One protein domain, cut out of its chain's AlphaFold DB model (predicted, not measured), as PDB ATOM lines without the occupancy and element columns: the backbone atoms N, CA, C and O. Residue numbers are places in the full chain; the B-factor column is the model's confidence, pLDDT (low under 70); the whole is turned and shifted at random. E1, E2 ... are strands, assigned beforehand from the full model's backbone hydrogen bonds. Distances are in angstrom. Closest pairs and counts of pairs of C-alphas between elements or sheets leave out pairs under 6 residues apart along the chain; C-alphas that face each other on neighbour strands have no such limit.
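AT A GLANCE: This is residues 2 to 57 and 84 to 89 of the 89 residues of an uncharacterized protein of Strongylus vulgaris (UniProt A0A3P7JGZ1). A long, strongly twisted hairpin, E2 and E3, forms the middle of a four-stranded sheet, with short strands E1 beside E2 and E4 beside E3. A long loop, residues 6 to 33, swings out between E1 and E2. The printed part has 62 residues, under half of them in named elements: no named helix and strands E1 to E4, a mixed sheet in the order E1 E2 E3 E4, class all strand. It is compact, radius of gyration of the C-alphas 12.0 A, spanning 38 by 27 by 15 A.

HOW THE PARTS SIT: E2, residues 34 to 43, bends by 83 degrees at residue 40. It is antiparallel to E3, residues 46 to 56, at 153 degrees; N 37 and O 50 are 2.8 A apart. E4, residues 84 to 88, is antiparallel to E3 at 150 degrees; N 51 and O 86 are 2.8 A apart. E1, residues 3 to 5, is parallel to E2 at 52 degrees; N 36 and O 4 are 2.9 A apart. Edge strands E1 and E4 are apart.

IN THESE COORDINATES: E3 measures 29.3 A, E2 19.9 A, E4 13.0 A and E1 7.1 A. C-alpha 3 is at (11.084, -46.474, 6.154), C-alpha 88 at (13.857, -53.904, 17.007).

THE WHOLE: The C-alphas farthest apart, Gly 27 and Gly 45, are 39.2 A apart. Residues 58 to 83 are cut out, leaving 10.8 A between C-alphas 57 and 84. E1 to E2 is a long link. Residues 57 and 89 have pLDDT under 70.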
ATOM      1  N   LEU A   2       6.939 -44.505   4.706       92.56
ATOM      2  CA  LEU A   2       8.303 -44.755   4.234       92.56
ATOM      3  C   LEU A   2       9.218 -45.043   5.421       92.56
ATOM      4  O   LEU A   2       9.272 -44.251   6.363       92.56
ATOM      5  N   TRP A   3       9.942 -46.153   5.317       94.19
ATOM      6  CA  TRP A   3      11.084 -46.474   6.154       94.19
ATOM      7  C   TRP A   3      12.360 -46.372   5.330       94.19
ATOM      8  O   TRP A   3      12.403 -46.868   4.203       94.19
ATOM      9  N   TYR A   4      13.380 -45.730   5.886       95.50
ATOM     10  CA  TYR A   4      14.717 -45.707   5.309       95.50
ATOM     11  C   TYR A   4      15.766 -45.962   6.388       95.50
ATOM     12  O   TYR A   4      15.496 -45.844   7.582       95.50
ATOM     13  N   TRP A   5      16.973 -46.301   5.960       95.94
ATOM     14  CA  TRP A   5      18.114 -46.496   6.839       95.94
ATOM     15  C   TRP A   5      19.226 -45.541   6.416       95.94
ATOM     16  O   TRP A   5      19.471 -45.352   5.223       95.94
ATOM     17  N   ASN A   6      19.875 -44.919   7.394       97.12
ATOM     18  CA  ASN A   6      21.090 -44.151   7.165       97.12
ATOM     19  C   ASN A   6      21.980 -44.290   8.398       97.12
ATOM     20  O   ASN A   6      21.668 -43.734   9.451       97.12
ATOM     21  N   VAL A   7      23.050 -45.071   8.279       97.88
ATOM     22  CA  VAL A   7      24.011 -45.349   9.354       97.88
ATOM     23  C   VAL A   7      25.431 -45.257   8.803       97.88
ATOM     24  O   VAL A   7      25.651 -45.493   7.616       97.88
ATOM     25  N   ASN A   8      26.402 -44.953   9.662       97.69
ATOM     26  CA  ASN A   8      27.823 -44.922   9.299       97.69
ATOM     27  C   ASN A   8      28.495 -46.304   9.402       97.69
ATOM     28  O   ASN A   8      29.639 -46.470   8.982       97.69
ATOM     29  N   GLY A   9      27.811 -47.293   9.980       96.25
ATOM     30  CA  GLY A   9      28.308 -48.652  10.177       96.25
ATOM     31  C   GLY A   9      27.494 -49.408  11.227       96.25
ATOM     32  O   GLY A   9      26.438 -48.941  11.647       96.25
ATOM     33  N   GLY A  10      28.000 -50.565  11.655       95.31
ATOM     34  CA  GLY A  10      27.416 -51.347  12.749       95.31
ATOM     35  C   GLY A  10      27.983 -50.985  14.126       95.31
ATOM     36  O   GLY A  10      29.138 -50.568  14.251       95.31
ATOM     37  N   GLY A  11      27.175 -51.216  15.157       94.88
ATOM     38  CA  GLY A  11      27.461 -50.938  16.560       94.88
ATOM     39  C   GLY A  11      27.407 -49.448  16.919       94.88
ATOM     40  O   GLY A  11      27.298 -48.604  16.027       94.88
ATOM     41  N   PRO A  12      27.609 -49.099  18.207       92.56
ATOM     42  CA  PRO A  12      27.291 -47.765  18.739       92.56
ATOM     43  C   PRO A  12      27.985 -46.589  18.042       92.56
ATOM     44  O   PRO A  12      27.534 -45.451  18.100       92.56
ATOM     45  N   ARG A  13      29.134 -46.839  17.400       95.94
ATOM     46  CA  ARG A  13      29.899 -45.816  16.660       95.94
ATOM     47  C   ARG A  13      29.384 -45.587  15.238       95.94
ATOM     48  O   ARG A  13      29.786 -44.618  14.601       95.94
ATOM     49  N   GLY A  14      28.554 -46.495  14.740       96.75
ATOM     50  CA  GLY A  14      27.891 -46.418  13.448       96.75
ATOM     51  C   GLY A  14      26.563 -45.664  13.486       96.75
ATOM     52  O   GLY A  14      26.025 -45.375  12.417       96.75
ATOM     53  N   GLU A  15      26.047 -45.320  14.674       96.75
ATOM     54  CA  GLU A  15      24.790 -44.581  14.811       96.75
ATOM     55  C   GLU A  15      24.850 -43.204  14.114       96.75
ATOM     56  O   GLU A  15      25.877 -42.518  14.089       96.75
ATOM     57  N   THR A  16      23.719 -42.782  13.550       97.94
ATOM     58  CA  THR A  16      23.481 -41.402  13.096       97.94
ATOM     59  C   THR A  16      22.442 -40.728  13.996       97.94
ATOM     60  O   THR A  16      21.796 -41.403  14.800       97.94
ATOM     61  N   PRO A  17      22.242 -39.398  13.908       96.88
ATOM     62  CA  PRO A  17      21.218 -38.731  14.703       96.88
ATOM     63  C   PRO A  17      19.829 -39.360  14.520       96.88
ATOM     64  O   PRO A  17      19.380 -39.601  13.394       96.88
ATOM     65  N   ALA A  18      19.134 -39.587  15.636       95.38
ATOM     66  CA  ALA A  18      17.775 -40.123  15.678       95.38
ATOM     67  C   ALA A  18      16.728 -39.048  15.319       95.38
ATOM     68  O   ALA A  18      15.862 -38.678  16.114       95.38
ATOM     69  N   ASN A  19      16.849 -38.498  14.115       94.19
ATOM     70  CA  ASN A  19      15.947 -37.521  13.519       94.19
ATOM     71  C   ASN A  19      15.865 -37.737  11.996       94.19
ATOM     72  O   ASN A  19      16.480 -38.660  11.463       94.19
ATOM     73  N   PHE A  20      15.090 -36.899  11.308       95.44
ATOM     74  CA  PHE A  20      14.839 -37.007   9.868       95.44
ATOM     75  C   PHE A  20      15.576 -35.942   9.040       95.44
ATOM     76  O   PHE A  20      15.251 -35.755   7.869       95.44
ATOM     77  N   ASP A  21      16.549 -35.235   9.623       95.81
ATOM     78  CA  ASP A  21      17.205 -34.078   8.987       95.81
ATOM     79  C   ASP A  21      18.047 -34.475   7.763       95.81
ATOM     80  O   ASP A  21      18.328 -33.660   6.887       95.81
ATOM     81  N   ASP A  22      18.441 -35.746   7.690       96.06
ATOM     82  CA  ASP A  22      19.189 -36.333   6.580       96.06
ATOM     83  C   ASP A  22      18.298 -36.923   5.477       96.06
ATOM     84  O   ASP A  22      18.808 -37.403   4.457       96.06
ATOM     85  N   PHE A  23      16.974 -36.885   5.648       96.38
ATOM     86  CA  PHE A  23      16.043 -37.394   4.657       96.38
ATOM     87  C   PHE A  23      16.056 -36.530   3.394       96.38
ATOM     88  O   PHE A  23      15.877 -35.312   3.433       96.38
ATOM     89  N   ARG A  24      16.190 -37.181   2.237       95.75
ATOM     90  CA  ARG A  24      16.075 -36.534   0.926       95.75
ATOM     91  C   ARG A  24      14.812 -37.037   0.230       95.75
ATOM     92  O   ARG A  24      14.746 -38.231  -0.060       95.75
ATOM     93  N   PRO A  25      13.824 -36.167  -0.054       95.38
ATOM     94  CA  PRO A  25      12.618 -36.557  -0.774       95.38
ATOM     95  C   PRO A  25      12.923 -37.205  -2.124       95.38
ATOM     96  O   PRO A  25      13.787 -36.736  -2.868       95.38
ATOM     97  N   PHE A  26      12.177 -38.253  -2.465       95.62
ATOM     98  CA  PHE A  26      12.283 -38.920  -3.762       95.62
ATOM     99  C   PHE A  26      10.930 -39.476  -4.213       95.62
ATOM    100  O   PHE A  26      10.116 -39.941  -3.410       95.62
ATOM    101  N   GLY A  27      10.678 -39.435  -5.524       93.88
ATOM    102  CA  GLY A  27       9.406 -39.871  -6.100       93.88
ATOM    103  C   GLY A  27       8.211 -39.175  -5.437       93.88
ATOM    104  O   GLY A  27       8.117 -37.952  -5.438       93.88
ATOM    105  N   LYS A  28       7.297 -39.965  -4.859       94.44
ATOM    106  CA  LYS A  28       6.114 -39.469  -4.127       94.44
ATOM    107  C   LYS A  28       6.330 -39.355  -2.610       94.44
ATOM    108  O   LYS A  28       5.409 -38.979  -1.889       94.44
ATOM    109  N   PHE A  29       7.516 -39.695  -2.107       93.62
ATOM    110  CA  PHE A  29       7.814 -39.688  -0.680       93.62
ATOM    111  C   PHE A  29       8.426 -38.351  -0.266       93.62
ATOM    112  O   PHE A  29       9.631 -38.139  -0.363       93.62
ATOM    113  N   LEU A  30       7.564 -37.445   0.195       93.81
ATOM    114  CA  LEU A  30       7.961 -36.105   0.637       93.81
ATOM    115  C   LEU A  30       8.341 -36.041   2.121       93.81
ATOM    116  O   LEU A  30       9.044 -35.125   2.532       93.81
ATOM    117  N   LYS A  31       7.870 -37.002   2.921       91.88
ATOM    118  CA  LYS A  31       8.161 -37.120   4.352       91.88
ATOM    119  C   LYS A  31       8.411 -38.588   4.711       91.88
ATOM    120  O   LYS A  31       7.654 -39.444   4.235       91.88
ATOM    121  N   PRO A  32       9.422 -38.895   5.539       93.06
ATOM    122  CA  PRO A  32       9.609 -40.234   6.068       93.06
ATOM    123  C   PRO A  32       8.619 -40.491   7.205       93.06
ATOM    124  O   PRO A  32       8.047 -39.566   7.781       93.06
ATOM    125  N   THR A  33       8.407 -41.762   7.532       93.25
ATOM    126  CA  THR A  33       7.653 -42.148   8.734       93.25
ATOM    127  C   THR A  33       8.550 -42.802   9.776       93.25
ATOM    128  O   THR A  33       8.318 -42.633  10.971       93.25
ATOM    129  N   MET A  34       9.584 -43.508   9.319       94.81
ATOM    130  CA  MET A  34      10.543 -44.212  10.159       94.81
ATOM    131  C   MET A  34      11.950 -44.089   9.579       94.81
ATOM    132  O   MET A  34      12.125 -44.120   8.356       94.81
ATOM    133  N   LYS A  35      12.947 -44.001  10.455       96.75
ATOM    134  CA  LYS A  35      14.365 -44.086  10.109       96.75
ATOM    135  C   LYS A  35      15.042 -45.090  11.027       96.75
ATOM    136  O   LYS A  35      14.950 -44.930  12.238       96.75
ATOM    137  N   GLN A  36      15.802 -46.021  10.464       97.56
ATOM    138  CA  GLN A  36      16.781 -46.792  11.226       97.56
ATOM    139  C   GLN A  36      18.081 -45.994  11.339       97.56
ATOM    140  O   GLN A  36      18.736 -45.722  10.328       97.56
ATOM    141  N   PHE A  37      18.426 -45.588  12.560       97.44
ATOM    142  CA  PHE A  37      19.594 -44.753  12.851       97.44
ATOM    143  C   PHE A  37      20.741 -45.529  13.512       97.44
ATOM    144  O   PHE A  37      21.842 -44.997  13.578       97.44
ATOM    145  N   GLY A  38      20.509 -46.768  13.958       97.19
ATOM    146  CA  GLY A  38      21.529 -47.664  14.514       97.19
ATOM    147  C   GLY A  38      21.329 -49.108  14.055       97.19
ATOM    148  O   GLY A  38      20.196 -49.537  13.819       97.19
ATOM    149  N   GLN A  39      22.427 -49.849  13.906       96.56
ATOM    150  CA  GLN A  39      22.444 -51.239  13.438       96.56
ATOM    151  C   GLN A  39      23.374 -52.087  14.294       96.56
ATOM    152  O   GLN A  39      24.465 -51.640  14.632       96.56
ATOM    153  N   VAL A  40      23.000 -53.345  14.543       95.31
ATOM    154  CA  VAL A  40      23.847 -54.303  15.282       95.31
ATOM    155  C   VAL A  40      24.236 -53.759  16.670       95.31
ATOM    156  O   VAL A  40      25.375 -53.870  17.124       95.31
ATOM    157  N   GLU A  41      23.280 -53.126  17.344       93.88
ATOM    158  CA  GLU A  41      23.458 -52.552  18.675       93.88
ATOM    159  C   GLU A  41      23.279 -53.625  19.742       93.88
ATOM    160  O   GLU A  41      22.299 -54.362  19.725       93.88
ATOM    161  N   GLN A  42      24.201 -53.704  20.698       93.06
ATOM    162  CA  GLN A  42      24.069 -54.605  21.843       93.06
ATOM    163  C   GLN A  42      23.317 -53.901  22.970       93.06
ATOM    164  O   GLN A  42      23.894 -53.117  23.726       93.06
ATOM    165  N   VAL A  43      22.025 -54.200  23.103       89.12
ATOM    166  CA  VAL A  43      21.155 -53.644  24.143       89.12
ATOM    167  C   VAL A  43      20.684 -54.776  25.041       89.12
ATOM    168  O   VAL A  43      20.021 -55.706  24.596       89.12
ATOM    169  N   CYS A  44      21.034 -54.708  26.327       91.12
ATOM    170  CA  CYS A  44      20.662 -55.721  27.322       91.12
ATOM    171  C   CYS A  44      21.014 -57.172  26.907       91.12
ATOM    172  O   CYS A  44      20.289 -58.104  27.242       91.12
ATOM    173  N   GLY A  45      22.123 -57.364  26.180       91.94
ATOM    174  CA  GLY A  45      22.588 -58.681  25.720       91.94
ATOM    175  C   GLY A  45      21.908 -59.205  24.450       91.94
ATOM    176  O   GLY A  45      22.155 -60.346  24.065       91.94
ATOM    177  N   VAL A  46      21.071 -58.390  23.804       93.56
ATOM    178  CA  VAL A  46      20.417 -58.703  22.530       93.56
ATOM    179  C   VAL A  46      20.937 -57.754  21.454       93.56
ATOM    180  O   VAL A  46      21.093 -56.556  21.694       93.56
ATOM    181  N   ILE A  47      21.188 -58.298  20.264       95.00
ATOM    182  CA  ILE A  47      21.517 -57.505  19.080       95.00
ATOM    183  C   ILE A  47      20.218 -56.932  18.520       95.00
ATOM    184  O   ILE A  47      19.319 -57.693  18.181       95.00
ATOM    185  N   VAL A  48      20.134 -55.609  18.423       95.31
ATOM    186  CA  VAL A  48      18.962 -54.883  17.931       95.31
ATOM    187  C   VAL A  48      19.356 -53.831  16.898       95.31
ATOM    188  O   VAL A  48      20.492 -53.356  16.854       95.31
ATOM    189  N   ASN A  49      18.397 -53.418  16.084       96.25
ATOM    190  CA  ASN A  49      18.446 -52.166  15.351       96.25
ATOM    191  C   ASN A  49      17.693 -51.086  16.130       96.25
ATOM    192  O   ASN A  49      16.825 -51.370  16.962       96.25
ATOM    193  N   ARG A  50      18.044 -49.826  15.876       95.38
ATOM    194  CA  ARG A  50      17.418 -48.679  16.534       95.38
ATOM    195  C   ARG A  50      16.770 -47.779  15.509       95.38
ATOM    196  O   ARG A  50      17.407 -47.352  14.545       95.38
ATOM    197  N   ASP A  51      15.514 -47.466  15.767       96.19
ATOM    198  CA  ASP A  51      14.636 -46.750  14.865       96.19
ATOM    199  C   ASP A  51      14.070 -45.499  15.541       96.19
ATOM    200  O   ASP A  51      13.835 -45.464  16.751       96.19
ATOM    201  N   VAL A  52      13.820 -44.466  14.743       94.88
ATOM    202  CA  VAL A  52      13.054 -43.283  15.129       94.88
ATOM    203  C   VAL A  52      11.810 -43.165  14.257       94.88
ATOM    204  O   VAL A  52      11.870 -43.341  13.040       94.88
ATOM    205  N   TYR A  53      10.680 -42.858  14.887       92.75
ATOM    206  CA  TYR A  53       9.367 -42.762  14.258       92.75
ATOM    207  C   TYR A  53       8.795 -41.365  14.443       92.75
ATOM    208  O   TYR A  53       8.868 -40.808  15.537       92.75
ATOM    209  N   SER A  54       8.154 -40.841  13.400       87.12
ATOM    210  CA  SER A  54       7.300 -39.665  13.550       87.12
ATOM    211  C   SER A  54       5.968 -40.099  14.158       87.12
ATOM    212  O   SER A  54       5.232 -40.884  13.554       87.12
ATOM    213  N   VAL A  55       5.666 -39.613  15.365       80.69
ATOM    214  CA  VAL A  55       4.350 -39.788  15.984       80.69
ATOM    215  C   VAL A  55       3.553 -38.495  15.889       80.69
ATOM    216  O   VAL A  55       3.958 -37.437  16.376       80.69
ATOM    217  N   ASN A  56       2.363 -38.600  15.303       71.25
ATOM    218  CA  ASN A  56       1.371 -37.543  15.398       71.25
ATOM    219  C   ASN A  56       0.791 -37.588  16.810       71.25
ATOM    220  O   ASN A  56       0.065 -38.523  17.154       71.25
ATOM    221  N   LYS A  57       1.079 -36.573  17.629       58.66
ATOM    222  CA  LYS A  57       0.336 -36.370  18.874       58.66
ATOM    223  C   LYS A  57      -1.111 -36.048  18.516       58.66
ATOM    224  O   LYS A  57      -1.455 -34.906  18.217       58.66
ATOM    225  N   LEU A  84       9.685 -40.663  18.313       81.31
ATOM    226  CA  LEU A  84       9.698 -41.803  19.235       81.31
ATOM    227  C   LEU A  84      10.851 -42.744  18.879       81.31
ATOM    228  O   LEU A  84      10.997 -43.111  17.717       81.31
ATOM    229  N   LEU A  85      11.637 -43.151  19.877       85.25
ATOM    230  CA  LEU A  85      12.702 -44.143  19.715       85.25
ATOM    231  C   LEU A  85      12.161 -45.554  19.939       85.25
ATOM    232  O   LEU A  85      11.413 -45.792  20.888       85.25
ATOM    233  N   LEU A  86      12.584 -46.491  19.098       81.50
ATOM    234  CA  LEU A  86      12.227 -47.903  19.183       81.50
ATOM    235  C   LEU A  86      13.465 -48.764  18.929       81.50
ATOM    236  O   LEU A  86      14.372 -48.377  18.195       81.50
ATOM    237  N   THR A  87      13.494 -49.938  19.547       79.50
ATOM    238  CA  THR A  87      14.543 -50.945  19.363       79.50
ATOM    239  C   THR A  87      13.905 -52.217  18.826       79.50
ATOM    240  O   THR A  87      12.963 -52.722  19.440       79.50
ATOM    241  N   THR A  88      14.391 -52.722  17.698       75.50
ATOM    242  CA  THR A  88      13.857 -53.904  17.007       75.50
ATOM    243  C   THR A  88      14.905 -55.017  17.011       75.50
ATOM    244  O   THR A  88      16.071 -54.747  16.747       75.50
ATOM    245  N   ALA A  89      14.524 -56.241  17.384       62.06
ATOM    246  CA  ALA A  89      15.416 -57.409  17.421       62.06
ATOM    247  C   ALA A  89      15.364 -58.200  16.109       62.06
ATOM    248  O   ALA A  89      14.266 -58.238  15.504       62.06
TER     249      ALA A  89